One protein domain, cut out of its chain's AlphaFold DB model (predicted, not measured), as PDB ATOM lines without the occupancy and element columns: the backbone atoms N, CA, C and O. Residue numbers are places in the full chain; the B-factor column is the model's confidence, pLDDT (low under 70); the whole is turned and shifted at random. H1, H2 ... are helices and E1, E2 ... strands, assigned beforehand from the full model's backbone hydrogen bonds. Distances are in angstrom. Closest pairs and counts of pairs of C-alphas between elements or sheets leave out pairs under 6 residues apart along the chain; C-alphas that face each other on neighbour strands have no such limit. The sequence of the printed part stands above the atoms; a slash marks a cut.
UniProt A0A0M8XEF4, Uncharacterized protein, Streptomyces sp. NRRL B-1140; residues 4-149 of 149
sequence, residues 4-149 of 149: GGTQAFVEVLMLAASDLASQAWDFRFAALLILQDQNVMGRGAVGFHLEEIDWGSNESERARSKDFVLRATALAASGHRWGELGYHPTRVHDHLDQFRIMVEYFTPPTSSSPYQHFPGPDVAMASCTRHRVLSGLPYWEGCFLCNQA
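Overview. This is residues 4 to 149 of the 149 residues of an uncharacterized protein of Streptomyces sp. NRRL B-1140 (UniProt A0A0M8XEF4). A small strand hairpin, E1 and E2, packs on a helical hairpin of H1 and H2, mainly on H2, and a second helical hairpin, H3 and H4, crosses the opposite side of that first pair. The short H5 lies near H1 on the strands' side, and three long links join the parts. You are reading 146 printed residues with five named helices and two named strands, in the order H1, H2, H3, H4, E1, E2, H5; the sheet has the order E1 - E2, is antiparallel, and the class is mostly helix. The whole is compact, with a radius of gyration of the C-alphas of 14.4 A and spans of 44 by 32 by 29 A.

Along the chain. Start at the sheet: find C-alpha 125 at (281.805, 148.964, 424.529), where E1 begins, and read residues 125 to 127. Its partner E2 is residues 134 to 136, and each of the two strands has three residues. Go back to C-alpha 4 at (306.397, 156.534, 425.133): from there H1 runs over residues 4 to 20, 24.4 A from first to last C-alpha. H2 follows with residues 24 to 39, 23.0 A long. H3, residues 59 to 77, is the longest helix by residues, with 19, and measures 26.8 A. H4 takes residues 92 to 105, 20.2 A long. The last helix, H5, is residues 144 to 147 and ends with C-alpha 147 at (297.274, 148.996, 414.803).

Arrangement. Look first at E1 and E2, an antiparallel hairpin with 145 degrees between their directions. N 126 and O 135 are 2.8 A apart, within hydrogen-bond range, and so are N 135 and O 126, also at 2.8 A. From the sheet step to H2: the closest C-alphas of H2 and E2 are those of Ala 31 and Gly 136, 5.1 A apart. For H1 and E2 look at Ser 18 and Leu 134, whose C-alphas, the closest, are 5.3 A apart. H1 and H2 touch as a helical hairpin, opposite ways at a shallow tilt of 19 degrees, with the C-alphas of Ala 17 and Ala 30 closest at 6.1 A. H1 touches H3 at a steep tilt of 62 degrees; the closest C-alphas are those of Ala 16 and Ala 72, 5.3 A apart, and H3 touches H1 with residues 72 to 76 alone. With residues 5 to 9 alone H1 also touches residues 92 to 96 of H4, at a steep tilt of 64 degrees, with the C-alphas of Phe 9 and Val 92 closest at 5.5 A. H3 and H4 form the other helical hairpin: they touch, opposite ways at a shallow tilt of 16 degrees, with the C-alphas of Ala 77 and His 93 closest at 6.1 A. H2 and H3 only just touch, with 3 pairs of C-alphas within 8 A, the closest being Asp 26 and Phe 68 at 7.3 A. H2 and H4 are apart. H5 is close to but not clearly touching H1: the C-alphas of Glu 11 and Phe 144 are closest, 7.9 A apart. In H1, H2, H3 and H4 every O i to N i+4 pair is within hydrogen-bond range; H5 is too short for such a pair.

Size, cuts and confidence. The two C-alphas farthest apart are those of Thr 110 and Ala 149, at 44.1 A. The printed part has no cut. Look for the long links at residues 40 to 58, 78 to 91 and 106 to 124. The mean pLDDT of the printed part is 81.9, and it is under 70 at residues 4 to 6, 37 to 48, 111 to 116, 136 to 142 and 149.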
ATOM      1  N   GLY A   4     306.522 157.995 425.063       58.78
ATOM      2  CA  GLY A   4     306.397 156.534 425.133       58.78
ATOM      3  C   GLY A   4     306.248 155.948 426.545       58.78
ATOM      4  O   GLY A   4     305.716 154.855 426.679       58.78
ATOM      5  N   GLY A   5     306.660 156.657 427.607       62.97
ATOM      6  CA  GLY A   5     306.456 156.180 428.986       62.97
ATOM      7  C   GLY A   5     304.988 156.232 429.420       62.97
ATOM      8  O   GLY A   5     304.468 155.278 429.993       62.97
ATOM      9  N   THR A   6     304.301 157.325 429.076       69.94
ATOM     10  CA  THR A   6     302.865 157.504 429.335       69.94
ATOM     11  C   THR A   6     302.022 156.582 428.456       69.94
ATOM     12  O   THR A   6     301.053 156.011 428.944       69.94
ATOM     13  N   GLN A   7     302.424 156.373 427.198       78.25
ATOM     14  CA  GLN A   7     301.769 155.412 426.309       78.25
ATOM     15  C   GLN A   7     301.851 153.984 426.870       78.25
ATOM     16  O   GLN A   7     300.821 153.343 427.054       78.25
ATOM     17  N   ALA A   8     303.048 153.518 427.242       85.38
ATOM     18  CA  ALA A   8     303.224 152.186 427.818       85.38
ATOM     19  C   ALA A   8     302.402 151.985 429.101       85.38
ATOM     20  O   ALA A   8     301.847 150.910 429.310       85.38
ATOM     21  N   PHE A   9     302.288 153.019 429.944       87.50
ATOM     22  CA  PHE A   9     301.426 153.005 431.128       87.50
ATOM     23  C   PHE A   9     299.945 152.798 430.777       87.50
ATOM     24  O   PHE A   9     299.297 151.934 431.369       87.50
ATOM     25  N   VAL A  10     299.417 153.555 429.808       87.38
ATOM     26  CA  VAL A  10     298.021 153.414 429.361       87.38
ATOM     27  C   VAL A  10     297.789 152.032 428.756       87.38
ATOM     28  O   VAL A  10     296.818 151.375 429.122       87.38
ATOM     29  N   GLU A  11     298.688 151.552 427.896       89.00
ATOM     30  CA  GLU A  11     298.563 150.253 427.229       89.00
ATOM     31  C   GLU A  11     298.520 149.087 428.233       89.00
ATOM     32  O   GLU A  11     297.610 148.257 428.172       89.00
ATOM     33  N   VAL A  12     299.434 149.034 429.214       93.25
ATOM     34  CA  VAL A  12     299.427 147.947 430.218       93.25
ATOM     35  C   VAL A  12     298.215 148.017 431.147       93.25
ATOM     36  O   VAL A  12     297.662 146.977 431.514       93.25
ATOM     37  N   LEU A  13     297.768 149.225 431.506       93.62
ATOM     38  CA  LEU A  13     296.576 149.410 432.330       93.62
ATOM     39  C   LEU A  13     295.309 149.040 431.552       93.62
ATOM     40  O   LEU A  13     294.404 148.430 432.117       93.62
ATOM     41  N   MET A  14     295.270 149.327 430.250       92.19
ATOM     42  CA  MET A  14     294.182 148.951 429.353       92.19
ATOM     43  C   MET A  14     294.066 147.430 429.205       92.19
ATOM     44  O   MET A  14     292.949 146.904 429.222       92.19
ATOM     45  N   LEU A  15     295.188 146.706 429.106       94.62
ATOM     46  CA  LEU A  15     295.192 145.236 429.080       94.62
ATOM     47  C   LEU A  15     294.597 144.649 430.362       94.62
ATOM     48  O   LEU A  15     293.726 143.783 430.286       94.62
ATOM     49  N   ALA A  16     295.025 145.150 431.524       97.06
ATOM     50  CA  ALA A  16     294.522 144.708 432.820       97.06
ATOM     51  C   ALA A  16     293.039 145.064 433.030       97.06
ATOM     52  O   ALA A  16     292.247 144.215 433.435       97.06
ATOM     53  N   ALA A  17     292.640 146.301 432.719       95.56
ATOM     54  CA  ALA A  17     291.253 146.746 432.831       95.56
ATOM     55  C   ALA A  17     290.322 145.959 431.897       95.56
ATOM     56  O   ALA A  17     289.220 145.605 432.304       95.56
ATOM     57  N   SER A  18     290.773 145.635 430.679       94.38
ATOM     58  CA  SER A  18     289.994 144.825 429.732       94.38
ATOM     59  C   SER A  18     289.702 143.416 430.246       94.38
ATOM     60  O   SER A  18     288.641 142.881 429.942       94.38
ATOM     61  N   ASP A  19     290.621 142.823 431.012       96.00
ATOM     62  CA  ASP A  19     290.458 141.468 431.554       96.00
ATOM     63  C   ASP A  19     289.602 141.456 432.835       96.00
ATOM     64  O   ASP A  19     288.857 140.511 433.082       96.00
ATOM     65  N   LEU A  20     289.667 142.522 433.642       97.38
ATOM     66  CA  LEU A  20     288.924 142.628 434.906       97.38
ATOM     67  C   LEU A  20     287.505 143.194 434.772       97.38
ATOM     68  O   LEU A  20     286.683 142.973 435.667       97.38
ATOM     69  N   ALA A  21     287.224 143.977 433.731       95.69
ATOM     70  CA  ALA A  21     285.963 144.699 433.602       95.69
ATOM     71  C   ALA A  21     284.760 143.757 433.495       95.69
ATOM     72  O   ALA A  21     284.681 142.896 432.620       95.69
ATOM     73  N   SER A  22     283.788 143.958 434.385       93.88
ATOM     74  CA  SER A  22     282.576 143.131 434.454       93.88
ATOM     75  C   SER A  22     281.300 143.937 434.681       93.88
ATOM     76  O   SER A  22     280.198 143.405 434.540       93.88
ATOM     77  N   GLN A  23     281.424 145.221 435.020       92.94
ATOM     78  CA  GLN A  23     280.305 146.099 435.336       92.94
ATOM     79  C   GLN A  23     280.348 147.384 434.513       92.94
ATOM     80  O   GLN A  23     281.398 147.806 434.036       92.94
ATOM     81  N   ALA A  24     279.197 148.055 434.410       91.06
ATOM     82  CA  ALA A  24     279.046 149.300 433.654       91.06
ATOM     83  C   ALA A  24     280.093 150.366 434.021       91.06
ATOM     84  O   ALA A  24     280.606 151.059 433.149       91.06
ATOM     85  N   TRP A  25     280.437 150.483 435.305       92.88
ATOM     86  CA  TRP A  25     281.459 151.423 435.759       92.88
ATOM     87  C   TRP A  25     282.859 151.074 435.232       92.88
ATOM     88  O   TRP A  25     283.549 151.940 434.699       92.88
ATOM     89  N   ASP A  26     283.243 149.800 435.309       94.31
ATOM     90  CA  ASP A  26     284.533 149.288 434.840       94.31
ATOM     91  C   ASP A  26     284.725 149.567 433.342       94.31
ATOM     92  O   ASP A  26     285.791 149.986 432.893       94.31
ATOM     93  N   PHE A  27     283.652 149.386 432.568       91.25
ATOM     94  CA  PHE A  27     283.604 149.682 431.141       91.25
ATOM     95  C   PHE A  27     283.789 151.174 430.840       91.25
ATOM     96  O   PHE A  27     284.534 151.523 429.925       91.25
ATOM     97  N   ARG A  28     283.186 152.062 431.641       90.31
ATOM     98  CA  ARG A  28     283.397 153.518 431.539       90.31
ATOM     99  C   ARG A  28     284.836 153.903 431.875       90.31
ATOM    100  O   ARG A  28     285.416 154.740 431.191       90.31
ATOM    101  N   PHE A  29     285.438 153.262 432.877       90.94
ATOM    102  CA  PHE A  29     286.854 153.456 433.187       90.94
ATOM    103  C   PHE A  29     287.754 152.990 432.035       90.94
ATOM    104  O   PHE A  29     288.633 153.734 431.610       90.94
ATOM    105  N   ALA A  30     287.501 151.811 431.463       89.81
ATOM    106  CA  ALA A  30     288.224 151.330 430.286       89.81
ATOM    107  C   ALA A  30     288.076 152.286 429.085       89.81
ATOM    108  O   ALA A  30     289.046 152.553 428.381       89.81
ATOM    109  N   ALA A  31     286.890 152.866 428.885       86.06
ATOM    110  CA  ALA A  31     286.671 153.897 427.875       86.06
ATOM    111  C   ALA A  31     287.482 155.180 428.138       86.06
ATOM    112  O   ALA A  31     288.020 155.757 427.196       86.06
ATOM    113  N   LEU A  32     287.638 155.599 429.400       85.56
ATOM    114  CA  LEU A  32     288.489 156.738 429.756       85.56
ATOM    115  C   LEU A  32     289.953 156.483 429.366       85.56
ATOM    116  O   LEU A  32     290.590 157.381 428.821       85.56
ATOM    117  N   LEU A  33     290.478 155.272 429.599       85.44
ATOM    118  CA  LEU A  33     291.858 154.916 429.231       85.44
ATOM    119  C   LEU A  33     292.120 155.124 427.729       85.44
ATOM    120  O   LEU A  33     293.171 155.632 427.347       85.44
ATOM    121  N   ILE A  34     291.141 154.804 426.882       77.50
ATOM    122  CA  ILE A  34     291.227 154.987 425.426       77.50
ATOM    123  C   ILE A  34     291.242 156.468 425.054       77.50
ATOM    124  O   ILE A  34     292.010 156.886 424.194       77.50
ATOM    125  N   LEU A  35     290.410 157.285 425.702       75.50
ATOM    126  CA  LEU A  35     290.414 158.728 425.459       75.50
ATOM    127  C   LEU A  35     291.761 159.358 425.827       75.50
ATOM    128  O   LEU A  35     292.166 160.338 425.201       75.50
ATOM    129  N   GLN A  36     292.467 158.797 426.809       72.69
ATOM    130  CA  GLN A  36     293.825 159.223 427.133       72.69
ATOM    131  C   GLN A  36     294.817 158.813 426.043       72.69
ATOM    132  O   GLN A  36     295.590 159.657 425.608       72.69
ATOM    133  N   ASP A  37     294.740 157.584 425.526       61.34
ATOM    134  CA  ASP A  37     295.550 157.138 424.381       61.34
ATOM    135  C   ASP A  37     295.401 158.076 423.161       61.34
ATOM    136  O   ASP A  37     296.388 158.517 422.573       61.34
ATOM    137  N   GLN A  38     294.171 158.502 422.856       50.62
ATOM    138  CA  GLN A  38     293.884 159.401 421.729       50.62
ATOM    139  C   GLN A  38     294.307 160.867 421.967       50.62
ATOM    140  O   GLN A  38     294.627 161.581 421.016       50.62
ATOM    141  N   ASN A  39     294.352 161.337 423.220       49.91
ATOM    142  CA  ASN A  39     294.757 162.710 423.569       49.91
ATOM    143  C   ASN A  39     296.273 162.874 423.831       49.91
ATOM    144  O   ASN A  39     296.765 163.999 423.986       49.91
ATOM    145  N   VAL A  40     297.052 161.785 423.833       46.88
ATOM    146  CA  VAL A  40     298.504 161.780 424.125       46.88
ATOM    147  C   VAL A  40     299.382 162.328 422.981       46.88
ATOM    148  O   VAL A  40     300.579 162.544 423.165       46.88
ATOM    149  N   MET A  41     298.800 162.753 421.854       44.22
ATOM    150  CA  MET A  41     299.507 163.624 420.895       44.22
ATOM    151  C   MET A  41     299.775 165.051 421.432       44.22
ATOM    152  O   MET A  41     300.460 165.818 420.756       44.22
ATOM    153  N   GLY A  42     299.285 165.435 422.627       37.38
ATOM    154  CA  GLY A  42     299.351 166.837 423.077       37.38
ATOM    155  C   GLY A  42     299.762 167.162 424.518       37.38
ATOM    156  O   GLY A  42     300.091 168.325 424.763       37.38
ATOM    157  N   ARG A  43     299.751 166.243 425.495       37.50
ATOM    158  CA  ARG A  43     300.047 166.602 426.904       37.50
ATOM    159  C   ARG A  43     300.854 165.520 427.620       37.50
ATOM    160  O   ARG A  43     300.493 164.352 427.614       37.50
ATOM    161  N   GLY A  44     301.984 165.925 428.195       37.94
ATOM    162  CA  GLY A  44     302.981 165.028 428.769       37.94
ATOM    163  C   GLY A  44     302.605 164.360 430.100       37.94
ATOM    164  O   GLY A  44     301.780 164.837 430.872       37.94
ATOM    165  N   ALA A  45     303.343 163.281 430.353       39.19
ATOM    166  CA  ALA A  45     303.609 162.543 431.590       39.19
ATOM    167  C   ALA A  45     302.450 161.864 432.346       39.19
ATOM    168  O   ALA A  45     302.577 160.667 432.587       39.19
ATOM    169  N   VAL A  46     301.350 162.523 432.719       50.94
ATOM    170  CA  VAL A  46     300.265 161.861 433.483       50.94
ATOM    171  C   VAL A  46     298.915 162.493 433.128       50.94
ATOM    172  O   VAL A  46     298.506 163.474 433.735       50.94
ATOM    173  N   GLY A  47     298.231 161.943 432.120       53.78
ATOM    174  CA  GLY A  47     296.939 162.442 431.615       53.78
ATOM    175  C   GLY A  47     295.713 162.099 432.475       53.78
ATOM    176  O   GLY A  47     294.593 162.391 432.081       53.78
ATOM    177  N   PHE A  48     295.893 161.478 433.645       62.09
ATOM    178  CA  PHE A  48     294.785 161.092 434.520       62.09
ATOM    179  C   PHE A  48     294.624 162.078 435.668       62.09
ATOM    180  O   PHE A  48     295.339 162.005 436.670       62.09
ATOM    181  N   HIS A  49     293.630 162.953 435.571       74.69
ATOM    182  CA  HIS A  49     293.132 163.649 436.746       74.69
ATOM    183  C   HIS A  49     292.141 162.718 437.452       74.69
ATOM    184  O   HIS A  49     291.072 162.426 436.929       74.69
ATOM    185  N   LEU A  50     292.477 162.228 438.652       83.94
ATOM    186  CA  LEU A  50     291.557 161.383 439.440       83.94
ATOM    187  C   LEU A  50     290.229 162.097 439.741       83.94
ATOM    188  O   LEU A  50     289.206 161.454 439.958       83.94
ATOM    189  N   GLU A  51     290.250 163.425 439.712       81.88
ATOM    190  CA  GLU A  51     289.100 164.323 439.823       81.88
ATOM    191  C   GLU A  51     288.149 164.244 438.620       81.88
ATOM    192  O   GLU A  51     286.999 164.650 438.735       81.88
ATOM    193  N   GLU A  52     288.601 163.720 437.477       77.81
ATOM    194  CA  GLU A  52     287.773 163.506 436.286       77.81
ATOM    195  C   GLU A  52     287.040 162.167 436.316       77.81
ATOM    196  O   GLU A  52     286.193 161.939 435.464       77.81
ATOM    197  N   ILE A  53     287.339 161.275 437.262       86.19
ATOM    198  CA  ILE A  53     286.675 159.976 437.369       86.19
ATOM    199  C   ILE A  53     285.377 160.134 438.165       86.19
ATOM    200  O   ILE A  53     285.373 160.614 439.300       86.19
ATOM    201  N   ASP A  54     284.272 159.639 437.608       89.50
ATOM    202  CA  ASP A  54     283.020 159.491 438.347       89.50
ATOM    203  C   ASP A  54     283.125 158.321 439.324       89.50
ATOM    204  O   ASP A  54     282.711 157.214 439.012       89.50
ATOM    205  N   TRP A  55     283.695 158.529 440.510       90.62
ATOM    206  CA  TRP A  55     283.886 157.450 441.489       90.62
ATOM    207  C   TRP A  55     282.576 156.844 442.013       90.62
ATOM    208  O   TRP A  55     282.606 155.762 442.595       90.62
ATOM    209  N   GLY A  56     281.433 157.493 441.786       89.50
ATOM    210  CA  GLY A  56     280.124 157.048 442.241       89.50
ATOM    211  C   GLY A  56     279.482 157.978 443.268       89.50
ATOM    212  O   GLY A  56     280.124 158.809 443.915       89.50
ATOM    213  N   SER A  57     278.172 157.814 443.417       88.25
ATOM    214  CA  SER A  57     277.287 158.702 444.172       88.25
ATOM    215  C   SER A  57     277.312 158.438 445.680       88.25
ATOM    216  O   SER A  57     277.205 159.361 446.491       88.25
ATOM    217  N   ASN A  58     277.519 157.183 446.079       90.62
ATOM    218  CA  ASN A  58     277.543 156.755 447.476       90.62
ATOM    219  C   ASN A  58     278.883 156.114 447.867       90.62
ATOM    220  O   ASN A  58     279.751 155.865 447.033       90.62
ATOM    221  N   GLU A  59     279.074 155.890 449.168       92.12
ATOM    222  CA  GLU A  59     280.331 155.373 449.722       92.12
ATOM    223  C   GLU A  59     280.691 153.990 449.175       92.12
ATOM    224  O   GLU A  59     281.837 153.769 448.789       92.12
ATOM    225  N   SER A  60     279.709 153.094 449.062       94.19
ATOM    226  CA  SER A  60     279.908 151.747 448.524       94.19
ATOM    227  C   SER A  60     280.343 151.775 447.060       94.19
ATOM    228  O   SER A  60     281.256 151.047 446.671       94.19
ATOM    229  N   GLU A  61     279.732 152.637 446.244       93.75
ATOM    230  CA  GLU A  61     280.141 152.832 444.853       93.75
ATOM    231  C   GLU A  61     281.565 153.372 444.763       93.75
ATOM    232  O   GLU A  61     282.368 152.789 444.039       93.75
ATOM    233  N   ARG A  62     281.904 154.403 445.552       93.75
ATOM    234  CA  ARG A  62     283.260 154.972 445.616       93.75
ATOM    235  C   ARG A  62     284.302 153.940 446.018       93.75
ATOM    236  O   ARG A  62     285.347 153.850 445.376       93.75
ATOM    237  N   ALA A  63     284.015 153.148 447.049       95.00
ATOM    238  CA  ALA A  63     284.902 152.091 447.516       95.00
ATOM    239  C   ALA A  63     285.120 151.022 446.435       95.00
ATOM    240  O   ALA A  63     286.262 150.663 446.159       95.00
ATOM    241  N   ARG A  64     284.050 150.570 445.767       96.38
ATOM    242  CA  ARG A  64     284.128 149.594 444.669       96.38
ATOM    243  C   ARG A  64     284.922 150.123 443.478       96.38
ATOM    244  O   ARG A  64     285.748 149.403 442.930       96.38
ATOM    245  N   SER A  65     284.666 151.362 443.070       95.62
ATOM    246  CA  SER A  65     285.360 152.013 441.956       95.62
ATOM    247  C   SER A  65     286.857 152.158 442.252       95.62
ATOM    248  O   SER A  65     287.700 151.824 441.423       95.62
ATOM    249  N   LYS A  66     287.199 152.575 443.479       95.62
ATOM    250  CA  LYS A  66     288.581 152.652 443.970       95.62
ATOM    251  C   LYS A  66     289.268 151.292 443.988       95.62
ATOM    252  O   LYS A  66     290.380 151.173 443.479       95.62
ATOM    253  N   ASP A  67     288.596 150.270 444.508       97.50
ATOM    254  CA  ASP A  67     289.090 148.894 444.493       97.50
ATOM    255  C   ASP A  67     289.375 148.403 443.066       97.50
ATOM    256  O   ASP A  67     290.445 147.851 442.811       97.50
ATOM    257  N   PHE A  68     288.474 148.659 442.111       98.06
ATOM    258  CA  PHE A  68     288.687 148.273 440.715       98.06
ATOM    259  C   PHE A  68     289.971 148.886 440.140       98.06
ATOM    260  O   PHE A  68     290.792 148.166 439.571       98.06
ATOM    261  N   VAL A  69     290.176 150.196 440.322       96.38
ATOM    262  CA  VAL A  69     291.372 150.890 439.815       96.38
ATOM    263  C   VAL A  69     292.645 150.322 440.445       96.38
ATOM    264  O   VAL A  69     293.626 150.079 439.738       96.38
ATOM    265  N   LEU A  70     292.630 150.047 441.752       97.38
ATOM    266  CA  LEU A  70     293.771 149.453 442.452       97.38
ATOM    267  C   LEU A  70     294.066 148.028 441.969       97.38
ATOM    268  O   LEU A  70     295.226 147.707 441.707       97.38
ATOM    269  N   ARG A  71     293.039 147.191 441.774       98.44
ATOM    270  CA  ARG A  71     293.201 145.833 441.230       98.44
ATOM    271  C   ARG A  71     293.724 145.841 439.796       98.44
ATOM    272  O   ARG A  71     294.629 145.068 439.493       98.44
ATOM    273  N   ALA A  72     293.214 146.721 438.935       98.12
ATOM    274  CA  ALA A  72     293.719 146.876 437.569       98.12
ATOM    275  C   ALA A  72     295.188 147.320 437.555       98.12
ATOM    276  O   ALA A  72     295.999 146.751 436.826       98.12
ATOM    277  N   THR A  73     295.552 148.270 438.419       96.38
ATOM    278  CA  THR A  73     296.935 148.751 438.558       96.38
ATOM    279  C   THR A  73     297.868 147.647 439.055       96.38
ATOM    280  O   THR A  73     298.942 147.446 438.491       96.38
ATOM    281  N   ALA A  74     297.449 146.881 440.067       97.88
ATOM    282  CA  ALA A  74     298.220 145.755 440.589       97.88
ATOM    283  C   ALA A  74     298.400 144.644 439.540       97.88
ATOM    284  O   ALA A  74     299.497 144.105 439.387       97.88
ATOM    285  N   LEU A  75     297.348 144.334 438.774       98.38
ATOM    286  CA  LEU A  75     297.421 143.353 437.695       98.38
ATOM    287  C   LEU A  75     298.380 143.822 436.592       98.38
ATOM    288  O   LEU A  75     299.258 143.060 436.193       98.38
ATOM    289  N   ALA A  76     298.295 145.080 436.159       96.81
ATOM    290  CA  ALA A  76     299.240 145.652 435.201       96.81
ATOM    291  C   ALA A  76     300.692 145.585 435.712       96.81
ATOM    292  O   ALA A  76     301.588 145.185 434.969       96.81
ATOM    293  N   ALA A  77     300.918 145.894 436.995       95.81
ATOM    294  CA  ALA A  77     302.236 145.846 437.630       95.81
ATOM    295  C   ALA A  77     302.808 144.426 437.756       95.81
ATOM    296  O   ALA A  77     304.023 144.271 437.833       95.81
ATOM    297  N   SER A  78     301.967 143.388 437.723       96.88
ATOM    298  CA  SER A  78     302.415 141.987 437.717       96.88
ATOM    299  C   SER A  78     303.043 141.532 436.390       96.88
ATOM    300  O   SER A  78     303.473 140.386 436.277       96.88
ATOM    301  N   GLY A  79     303.091 142.402 435.375       95.62
ATOM    302  CA  GLY A  79     303.540 142.034 434.032       95.62
ATOM    303  C   GLY A  79     302.429 141.454 433.157       95.62
ATOM    304  O   GLY A  79     302.710 140.826 432.132       95.62
ATOM    305  N   HIS A  80     301.164 141.617 433.563       97.25
ATOM    306  CA  HIS A  80     300.023 141.008 432.890       97.25
ATOM    307  C   HIS A  80     299.981 141.387 431.406       97.25
ATOM    308  O   HIS A  80     299.807 142.550 431.048       97.25
ATOM    309  N   ARG A  81     300.130 140.368 430.548       95.44
ATOM    310  CA  ARG A  81     300.039 140.454 429.081       95.44
ATOM    311  C   ARG A  81     301.046 141.396 428.409       95.44
ATOM    312  O   ARG A  81     300.888 141.718 427.237       95.44
ATOM    313  N   TRP A  82     302.140 141.766 429.077       94.31
ATOM    314  CA  TRP A  82     303.171 142.629 428.475       94.31
ATOM    315  C   TRP A  82     303.821 142.022 427.227       94.31
ATOM    316  O   TRP A  82     304.250 142.752 426.341       94.31
ATOM    317  N   GLY A  83     303.859 140.689 427.126       92.38
ATOM    318  CA  GLY A  83     304.364 139.992 425.941       92.38
ATOM    319  C   GLY A  83     303.570 140.267 424.659       92.38
ATOM    320  O   GLY A  83     304.081 140.009 423.574       92.38
ATOM    321  N   GLU A  84     302.354 140.806 424.762       92.25
ATOM    322  CA  GLU A  84     301.528 141.160 423.603       92.25
ATOM    323  C   GLU A  84     301.893 142.524 423.007       92.25
ATOM    324  O   GLU A  84     301.565 142.771 421.853       92.25
ATOM    325  N   LEU A  85     302.610 143.382 423.745       88.19
ATOM    326  CA  LEU A  85     302.966 144.739 423.307       88.19
ATOM    327  C   LEU A  85     303.989 144.767 422.161       88.19
ATOM    328  O   LEU A  85     304.199 145.806 421.552       88.19
ATOM    329  N   GLY A  86     304.711 143.672 421.904       87.25
ATOM    330  CA  GLY A  86     305.798 143.653 420.914       87.25
ATOM    331  C   GLY A  86     307.051 144.454 421.314       87.25
ATOM    332  O   GLY A  86     308.051 144.423 420.600       87.25
ATOM    333  N   TYR A  87     307.040 145.118 422.474       87.31
ATOM    334  CA  TYR A  87     308.181 145.801 423.083       87.31
ATOM    335  C   TYR A  87     308.182 145.613 424.610       87.31
ATOM    336  O   TYR A  87     307.176 145.235 425.207       87.31
ATOM    337  N   HIS A  88     309.320 145.866 425.265       86.44
ATOM    338  CA  HIS A  88     309.397 145.845 426.730       86.44
ATOM    339  C   HIS A  88     309.083 147.239 427.305       86.44
ATOM    340  O   HIS A  88     309.824 148.182 427.008       86.44
ATOM    341  N   PRO A  89     308.030 147.405 428.130       86.25
ATOM    342  CA  PRO A  89     307.624 148.712 428.641       86.25
ATOM    343  C   PRO A  89     308.561 149.191 429.765       86.25
ATOM    344  O   PRO A  89     308.324 148.995 430.956       86.25
ATOM    345  N   THR A  90     309.670 149.835 429.397       82.19
ATOM    346  CA  THR A  90     310.651 150.354 430.365       82.19
ATOM    347  C   THR A  90     310.056 151.456 431.244       82.19
ATOM    348  O   THR A  90     309.361 152.332 430.735       82.19
ATOM    349  N   ARG A  91     310.399 151.480 432.541       79.31
ATOM    350  CA  ARG A  91     309.943 152.481 433.538       79.31
ATOM    351  C   ARG A  91     308.433 152.493 433.820       79.31
ATOM    352  O   ARG A  91     307.970 153.357 434.558       79.31
ATOM    353  N   VAL A  92     307.655 151.552 433.280       87.69
ATOM    354  CA  VAL A  92     306.203 151.511 433.519       87.69
ATOM    355  C   VAL A  92     305.862 151.179 434.973       87.69
ATOM    356  O   VAL A  92     304.882 151.695 435.499       87.69
ATOM    357  N   HIS A  93     306.708 150.393 435.651       88.81
ATOM    358  CA  HIS A  93     306.547 150.093 437.074       88.81
ATOM    359  C   HIS A  93     306.529 151.363 437.929       88.81
ATOM    360  O   HIS A  93     305.618 151.506 438.734       88.81
ATOM    361  N   ASP A  94     307.445 152.310 437.701       87.19
ATOM    362  CA  ASP A  94     307.496 153.570 438.458       87.19
ATOM    363  C   ASP A  94     306.195 154.378 438.297       87.19
ATOM    364  O   ASP A  94     305.669 154.930 439.262       87.19
ATOM    365  N   HIS A  95     305.635 154.400 437.080       86.06
ATOM    366  CA  HIS A  95     304.377 155.095 436.786       86.06
ATOM    367  C   HIS A  95     303.175 154.387 437.426       86.06
ATOM    368  O   HIS A  95     302.298 155.049 437.978       86.06
ATOM    369  N   LEU A  96     303.138 153.051 437.384       91.19
ATOM    370  CA  LEU A  96     302.094 152.252 438.030       91.19
ATOM    371  C   LEU A  96     302.131 152.404 439.551       91.19
ATOM    372  O   LEU A  96     301.077 152.537 440.168       91.19
ATOM    373  N   ASP A  97     303.319 152.435 440.153       90.50
ATOM    374  CA  ASP A  97     303.462 152.616 441.597       90.50
ATOM    375  C   ASP A  97     303.063 154.029 442.027       90.50
ATOM    376  O   ASP A  97     302.323 154.198 442.999       90.50
ATOM    377  N   GLN A  98     303.466 155.049 441.263       89.00
ATOM    378  CA  GLN A  98     303.015 156.419 441.493       89.00
ATOM    379  C   GLN A  98     301.490 156.531 441.378       89.00
ATOM    380  O   GLN A  98     300.851 157.123 442.249       89.00
ATOM    381  N   PHE A  99     300.893 155.939 440.342       89.62
ATOM    382  CA  PHE A  99     299.446 155.946 440.145       89.62
ATOM    383  C   PHE A  99     298.710 155.215 441.273       89.62
ATOM    384  O   PHE A  99     297.738 155.745 441.810       89.62
ATOM    385  N   ARG A 100     299.209 154.047 441.702       93.38
ATOM    386  CA  ARG A 100     298.682 153.304 442.854       93.38
ATOM    387  C   ARG A 100     298.666 154.176 444.106       93.38
ATOM    388  O   ARG A 100     297.616 154.301 444.729       93.38
ATOM    389  N   ILE A 101     299.791 154.815 444.441       91.81
ATOM    390  CA  ILE A 101     299.899 155.717 445.596       91.81
ATOM    391  C   ILE A 101     298.889 156.864 445.471       91.81
ATOM    392  O   ILE A 101     298.156 157.146 446.417       91.81
ATOM    393  N   MET A 102     298.799 157.506 444.305       90.44
ATOM    394  CA  MET A 102     297.829 158.582 444.082       90.44
ATOM    395  C   MET A 102     296.396 158.111 444.348       90.44
ATOM    396  O   MET A 102     295.674 158.775 445.085       90.44
ATOM    397  N   VAL A 103     295.993 156.956 443.814       92.06
ATOM    398  CA  VAL A 103     294.648 156.396 444.016       92.06
ATOM    399  C   VAL A 103     294.421 156.009 445.479       92.06
ATOM    400  O   VAL A 103     293.365 156.323 446.027       92.06
ATOM    401  N   GLU A 104     295.396 155.379 446.141       93.06
ATOM    402  CA  GLU A 104     295.322 154.978 447.555       93.06
ATOM    403  C   GLU A 104     295.021 156.163 448.477       93.06
ATOM    404  O   GLU A 104     294.122 156.066 449.316       93.06
ATOM    405  N   TYR A 105     295.700 157.295 448.286       92.38
ATOM    406  CA  TYR A 105     295.510 158.491 449.115       92.38
ATOM    407  C   TYR A 105     294.412 159.431 448.608       92.38
ATOM    408  O   TYR A 105     293.973 160.319 449.341       92.38
ATOM    409  N   PHE A 106     293.919 159.233 447.386       89.69
ATOM    410  CA  PHE A 106     292.828 160.032 446.850       89.69
ATOM    411  C   PHE A 106     291.517 159.749 447.591       89.69
ATOM    412  O   PHE A 106     291.088 158.598 447.735       89.69
ATOM    413  N   THR A 107     290.865 160.820 448.042       88.25
ATOM    414  CA  THR A 107     289.527 160.781 448.637       88.25
ATOM    415  C   THR A 107     288.544 161.337 447.614       88.25
ATOM    416  O   THR A 107     288.583 162.542 447.357       88.25
ATOM    417  N   PRO A 108     287.676 160.502 447.011       84.75
ATOM    418  CA  PRO A 108     286.752 161.000 446.011       84.75
ATOM    419  C   PRO A 108     285.765 162.015 446.591       84.75
ATOM    420  O   PRO A 108     285.293 161.827 447.719       84.75
ATOM    421  N   PRO A 109     285.427 163.073 445.836       80.31
ATOM    422  CA  PRO A 109     284.500 164.092 446.299       80.31
ATOM    423  C   PRO A 109     283.117 163.490 446.582       80.31
ATOM    424  O   PRO A 109     282.664 162.558 445.917       80.31
ATOM    425  N   THR A 110     282.425 164.038 447.582       71.94
ATOM    426  CA  THR A 110     281.074 163.600 447.968       71.94
ATOM    427  C   THR A 110     279.995 164.047 446.987       71.94
ATOM    428  O   THR A 110     278.926 163.445 446.947       71.94
ATOM    429  N   SER A 111     280.253 165.099 446.210       64.69
ATOM    430  CA  SER A 111     279.364 165.579 445.154       64.69
ATOM    431  C   SER A 111     279.848 165.088 443.795       64.69
ATOM    432  O   SER A 111     280.982 165.376 443.411       64.69
ATOM    433  N   SER A 112     278.975 164.421 443.040       57.38
ATOM    434  CA  SER A 112     279.194 164.183 441.616       57.38
ATOM    435  C   SER A 112     279.142 165.528 440.887       57.38
ATOM    436  O   SER A 112     278.061 166.068 440.642       57.38
ATOM    437  N   SER A 113     280.299 166.110 440.577       56.31
ATOM    438  CA  SER A 113     280.354 167.153 439.550       56.31
ATOM    439  C   SER A 113     279.951 166.516 438.212       56.31
ATOM    440  O   SER A 113     280.219 165.329 438.026       56.31
ATOM    441  N   PRO A 114     279.311 167.225 437.266       54.25
ATOM    442  CA  PRO A 114     279.224 166.738 435.895       54.25
ATOM    443  C   PRO A 114     280.653 166.614 435.346       54.25
ATOM    444  O   PRO A 114     281.251 167.592 434.901       54.25
ATOM    445  N   TYR A 115     281.229 165.418 435.461       58.97
ATOM    446  CA  TYR A 115     282.582 165.109 435.017       58.97
ATOM    447  C   TYR A 115     282.613 165.215 433.495       58.97
ATOM    448  O   TYR A 115     282.218 164.288 432.795       58.97
ATOM    449  N   GLN A 116     283.049 166.368 432.980       60.84
ATOM    450  CA  GLN A 116     283.000 166.697 431.549       60.84
ATOM    451  C   GLN A 116     283.791 165.715 430.667       60.84
ATOM    452  O   GLN A 116     283.580 165.688 429.459       60.84
ATOM    453  N   HIS A 117     284.665 164.895 431.265       70.75
ATOM    454  CA  HIS A 117     285.576 163.997 430.556       70.75
ATOM    455  C   HIS A 117     285.393 162.506 430.894       70.75
ATOM    456  O   HIS A 117     286.019 161.672 430.241       70.75
ATOM    457  N   PHE A 118     284.547 162.136 431.869       81.06
ATOM    458  CA  PHE A 118     284.296 160.719 432.154       81.06
ATOM    459  C   PHE A 118     283.221 160.161 431.220       81.06
ATOM    460  O   PHE A 118     282.152 160.769 431.111       81.06
ATOM    461  N   PRO A 119     283.435 158.988 430.599       83.69
ATOM    462  CA  PRO A 119     282.425 158.377 429.748       83.69
ATOM    463  C   PRO A 119     281.078 158.199 430.460       83.69
ATOM    464  O   PRO A 119     281.000 157.758 431.614       83.69
ATOM    465  N   GLY A 120     280.006 158.565 429.754       81.62
ATOM    466  CA  GLY A 120     278.630 158.431 430.220       81.62
ATOM    467  C   GLY A 120     278.197 156.968 430.383       81.62
ATOM    468  O   GLY A 120     278.881 156.051 429.925       81.62
ATOM    469  N   PRO A 121     277.063 156.717 431.058       77.56
ATOM    470  CA  PRO A 121     276.529 155.366 431.248       77.56
ATOM    471  C   PRO A 121     276.068 154.696 429.942       77.56
ATOM    472  O   PRO A 121     275.855 153.489 429.919       77.56
ATOM    473  N   ASP A 122     275.908 155.469 428.873       75.31
ATOM    474  CA  ASP A 122     275.497 155.065 427.532       75.31
ATOM    475  C   ASP A 122     276.669 154.665 426.620       75.31
ATOM    476  O   ASP A 122     276.449 154.324 425.456       75.31
ATOM    477  N   VAL A 123     277.909 154.673 427.131       74.75
ATOM    478  CA  VAL A 123     279.078 154.269 426.344       74.75
ATOM    479  C   VAL A 123     278.932 152.822 425.866       74.75
ATOM    480  O   VAL A 123     278.880 151.869 426.647       74.75
ATOM    481  N   ALA A 124     278.865 152.648 424.548       75.88
ATOM    482  CA  ALA A 124     278.860 151.330 423.938       75.88
ATOM    483  C   ALA A 124     280.294 150.790 423.897       75.88
ATOM    484  O   ALA A 124     281.173 151.385 423.267       75.88
ATOM    485  N   MET A 125     280.516 149.650 424.553       79.31
ATOM    486  CA  MET A 125     281.805 148.964 424.529       79.31
ATOM    487  C   MET A 125     281.811 147.841 423.500       79.31
ATOM    488  O   MET A 125     280.976 146.939 423.528       79.31
ATOM    489  N   ALA A 126     282.809 147.871 422.629       80.75
ATOM    490  CA  ALA A 126     283.232 146.741 421.826       80.75
ATOM    491  C   ALA A 126     284.435 146.060 422.493       80.75
ATOM    492  O   ALA A 126     285.136 146.652 423.312       80.75
ATOM    493  N   SER A 127     284.707 144.813 422.123       85.75
ATOM    494  CA  SER A 127     285.959 144.139 422.464       85.75
ATOM    495  C   SER A 127     286.590 143.615 421.187       85.75
ATOM    496  O   SER A 127     285.907 143.025 420.345       85.75
ATOM    497  N   CYS A 128     287.892 143.835 421.020       87.38
ATOM    498  CA  CYS A 128     288.629 143.240 419.917       87.38
ATOM    499  C   CYS A 128     288.580 141.713 420.042       87.38
ATOM    500  O   CYS A 128     289.065 141.153 421.019       87.38
ATOM    501  N   THR A 129     288.065 141.012 419.037       87.00
ATOM    502  CA  THR A 129     287.957 139.543 419.083       87.00
ATOM    503  C   THR A 129     289.315 138.837 419.090       87.00
ATOM    504  O   THR A 129     289.425 137.739 419.628       87.00
ATOM    505  N   ARG A 130     290.360 139.466 418.532       87.88
ATOM    506  CA  ARG A 130     291.726 138.923 418.494       87.88
ATOM    507  C   ARG A 130     292.482 139.147 419.802       87.88
ATOM    508  O   ARG A 130     293.063 138.213 420.338       87.88
ATOM    509  N   HIS A 131     292.473 140.379 420.305       89.00
ATOM    510  CA  HIS A 131     293.295 140.780 421.449       89.00
ATOM    511  C   HIS A 131     292.491 140.981 422.739       89.00
ATOM    512  O   HIS A 131     293.065 141.314 423.765       89.00
ATOM    513  N   ARG A 132     291.164 140.809 422.724       90.38
ATOM    514  CA  ARG A 132     290.270 140.993 423.886       90.38
ATOM    515  C   ARG A 132     290.486 142.323 424.622       90.38
ATOM    516  O   ARG A 132     290.366 142.395 425.838       90.38
ATOM    517  N   VAL A 133     290.848 143.366 423.876       89.06
ATOM    518  CA  VAL A 133     290.998 144.737 424.378       89.06
ATOM    519  C   VAL A 133     289.667 145.449 424.203       89.06
ATOM    520  O   VAL A 133     289.105 145.431 423.103       89.06
ATOM    521  N   LEU A 134     289.164 146.051 425.278       87.25
ATOM    522  CA  LEU A 134     287.943 146.845 425.237       87.25
ATOM    523  C   LEU A 134     288.145 148.121 424.410       87.25
ATOM    524  O   LEU A 134     289.221 148.711 424.414       87.25
ATOM    525  N   SER A 135     287.094 148.554 423.718       76.31
ATOM    526  CA  SER A 135     287.062 149.789 422.943       76.31
ATOM    527  C   SER A 135     285.742 150.530 423.131       76.31
ATOM    528  O   SER A 135     284.687 149.915 423.002       76.31
ATOM    529  N   GLY A 136     285.775 151.840 423.378       69.88
ATOM    530  CA  GLY A 136     284.576 152.683 423.353       69.88
ATOM    531  C   GLY A 136     284.217 153.091 421.920       69.88
ATOM    532  O   GLY A 136     285.079 153.565 421.181       69.88
ATOM    533  N   LEU A 137     282.961 152.910 421.507       65.06
ATOM    534  CA  LEU A 137     282.438 153.442 420.239       65.06
ATOM    535  C   LEU A 137     282.036 154.925 420.409       65.06
ATOM    536  O   LEU A 137     281.594 155.292 421.498       65.06
ATOM    537  N   PRO A 138     282.155 155.791 419.378       59.72
ATOM    538  CA  PRO A 138     282.466 155.502 417.972       59.72
ATOM    539  C   PRO A 138     283.962 155.550 417.610       59.72
ATOM    540  O   PRO A 138     284.298 155.441 416.438       59.72
ATOM    541  N   TYR A 139     284.866 155.710 418.578       57.91
ATOM    542  CA  TYR A 139     286.292 155.993 418.345       57.91
ATOM    543  C   TYR A 139     287.129 154.793 417.850       57.91
ATOM    544  O   TYR A 139     288.349 154.796 417.992       57.91
ATOM    545  N   TRP A 140     286.506 153.739 417.310       62.34
ATOM    546  CA  TRP A 140     287.186 152.476 417.014       62.34
ATOM    547  C   TRP A 140     287.491 152.284 415.524       62.34
ATOM    548  O   TRP A 140     286.584 152.060 414.727       62.34
ATOM    549  N   GLU A 141     288.783 152.256 415.187       61.59
ATOM    550  CA  GLU A 141     289.315 151.763 413.899       61.59
ATOM    551  C   GLU A 141     290.105 150.440 414.049       61.59
ATOM    552  O   GLU A 141     290.547 149.845 413.070       61.59
ATOM    553  N   GLY A 142     290.266 149.950 415.284       68.94
ATOM    554  CA  GLY A 142     291.108 148.809 415.665       68.94
ATOM    555  C   GLY A 142     291.623 148.983 417.101       68.94
ATOM    556  O   GLY A 142     291.686 150.105 417.594       68.94
ATOM    557  N   CYS A 143     291.936 147.901 417.830       82.75
ATOM    558  CA  CYS A 143     292.614 148.061 419.135       82.75
ATOM    559  C   CYS A 143     294.088 148.430 418.922       82.75
ATOM    560  O   CYS A 143     294.646 148.063 417.889       82.75
ATOM    561  N   PHE A 144     294.738 149.070 419.901       78.31
ATOM    562  CA  PHE A 144     296.131 149.520 419.758       78.31
ATOM    563  C   PHE A 144     297.093 148.388 419.344       78.31
ATOM    564  O   PHE A 144     297.961 148.602 418.507       78.31
ATOM    565  N   LEU A 145     296.855 147.150 419.800       83.31
ATOM    566  CA  LEU A 145     297.609 145.962 419.374       83.31
ATOM    567  C   LEU A 145     297.368 145.553 417.909       83.31
ATOM    568  O   LEU A 145     298.256 145.004 417.269       83.31
ATOM    569  N   CYS A 146     296.174 145.795 417.358       83.69
ATOM    570  CA  CYS A 146     295.923 145.581 415.928       83.69
ATOM    571  C   CYS A 146     296.630 146.631 415.068       83.69
ATOM    572  O   CYS A 146     297.039 146.312 413.960       83.69
ATOM    573  N   ASN A 147     296.750 147.862 415.567       76.00
ATOM    574  CA  ASN A 147     297.274 148.996 414.803       76.00
ATOM    575  C   ASN A 147     298.812 149.057 414.798       76.00
ATOM    576  O   ASN A 147     299.387 149.840 414.050       76.00
ATOM    577  N   GLN A 148     299.473 148.249 415.630       70.19
ATOM    578  CA  GLN A 148     300.931 148.086 415.654       70.19
ATOM    579  C   GLN A 148     301.440 146.971 414.715       70.19
ATOM    580  O   GLN A 148     302.652 146.770 414.630       70.19
ATOM    581  N   ALA A 149     300.539 146.235 414.050       53.84
ATOM    582  CA  ALA A 149     300.851 145.077 413.206       53.84
ATOM    583  C   ALA A 149     301.070 145.425 411.726       53.84
ATOM    584  O   ALA A 149     300.399 146.351 411.219       53.84
TER     585      ALA A 149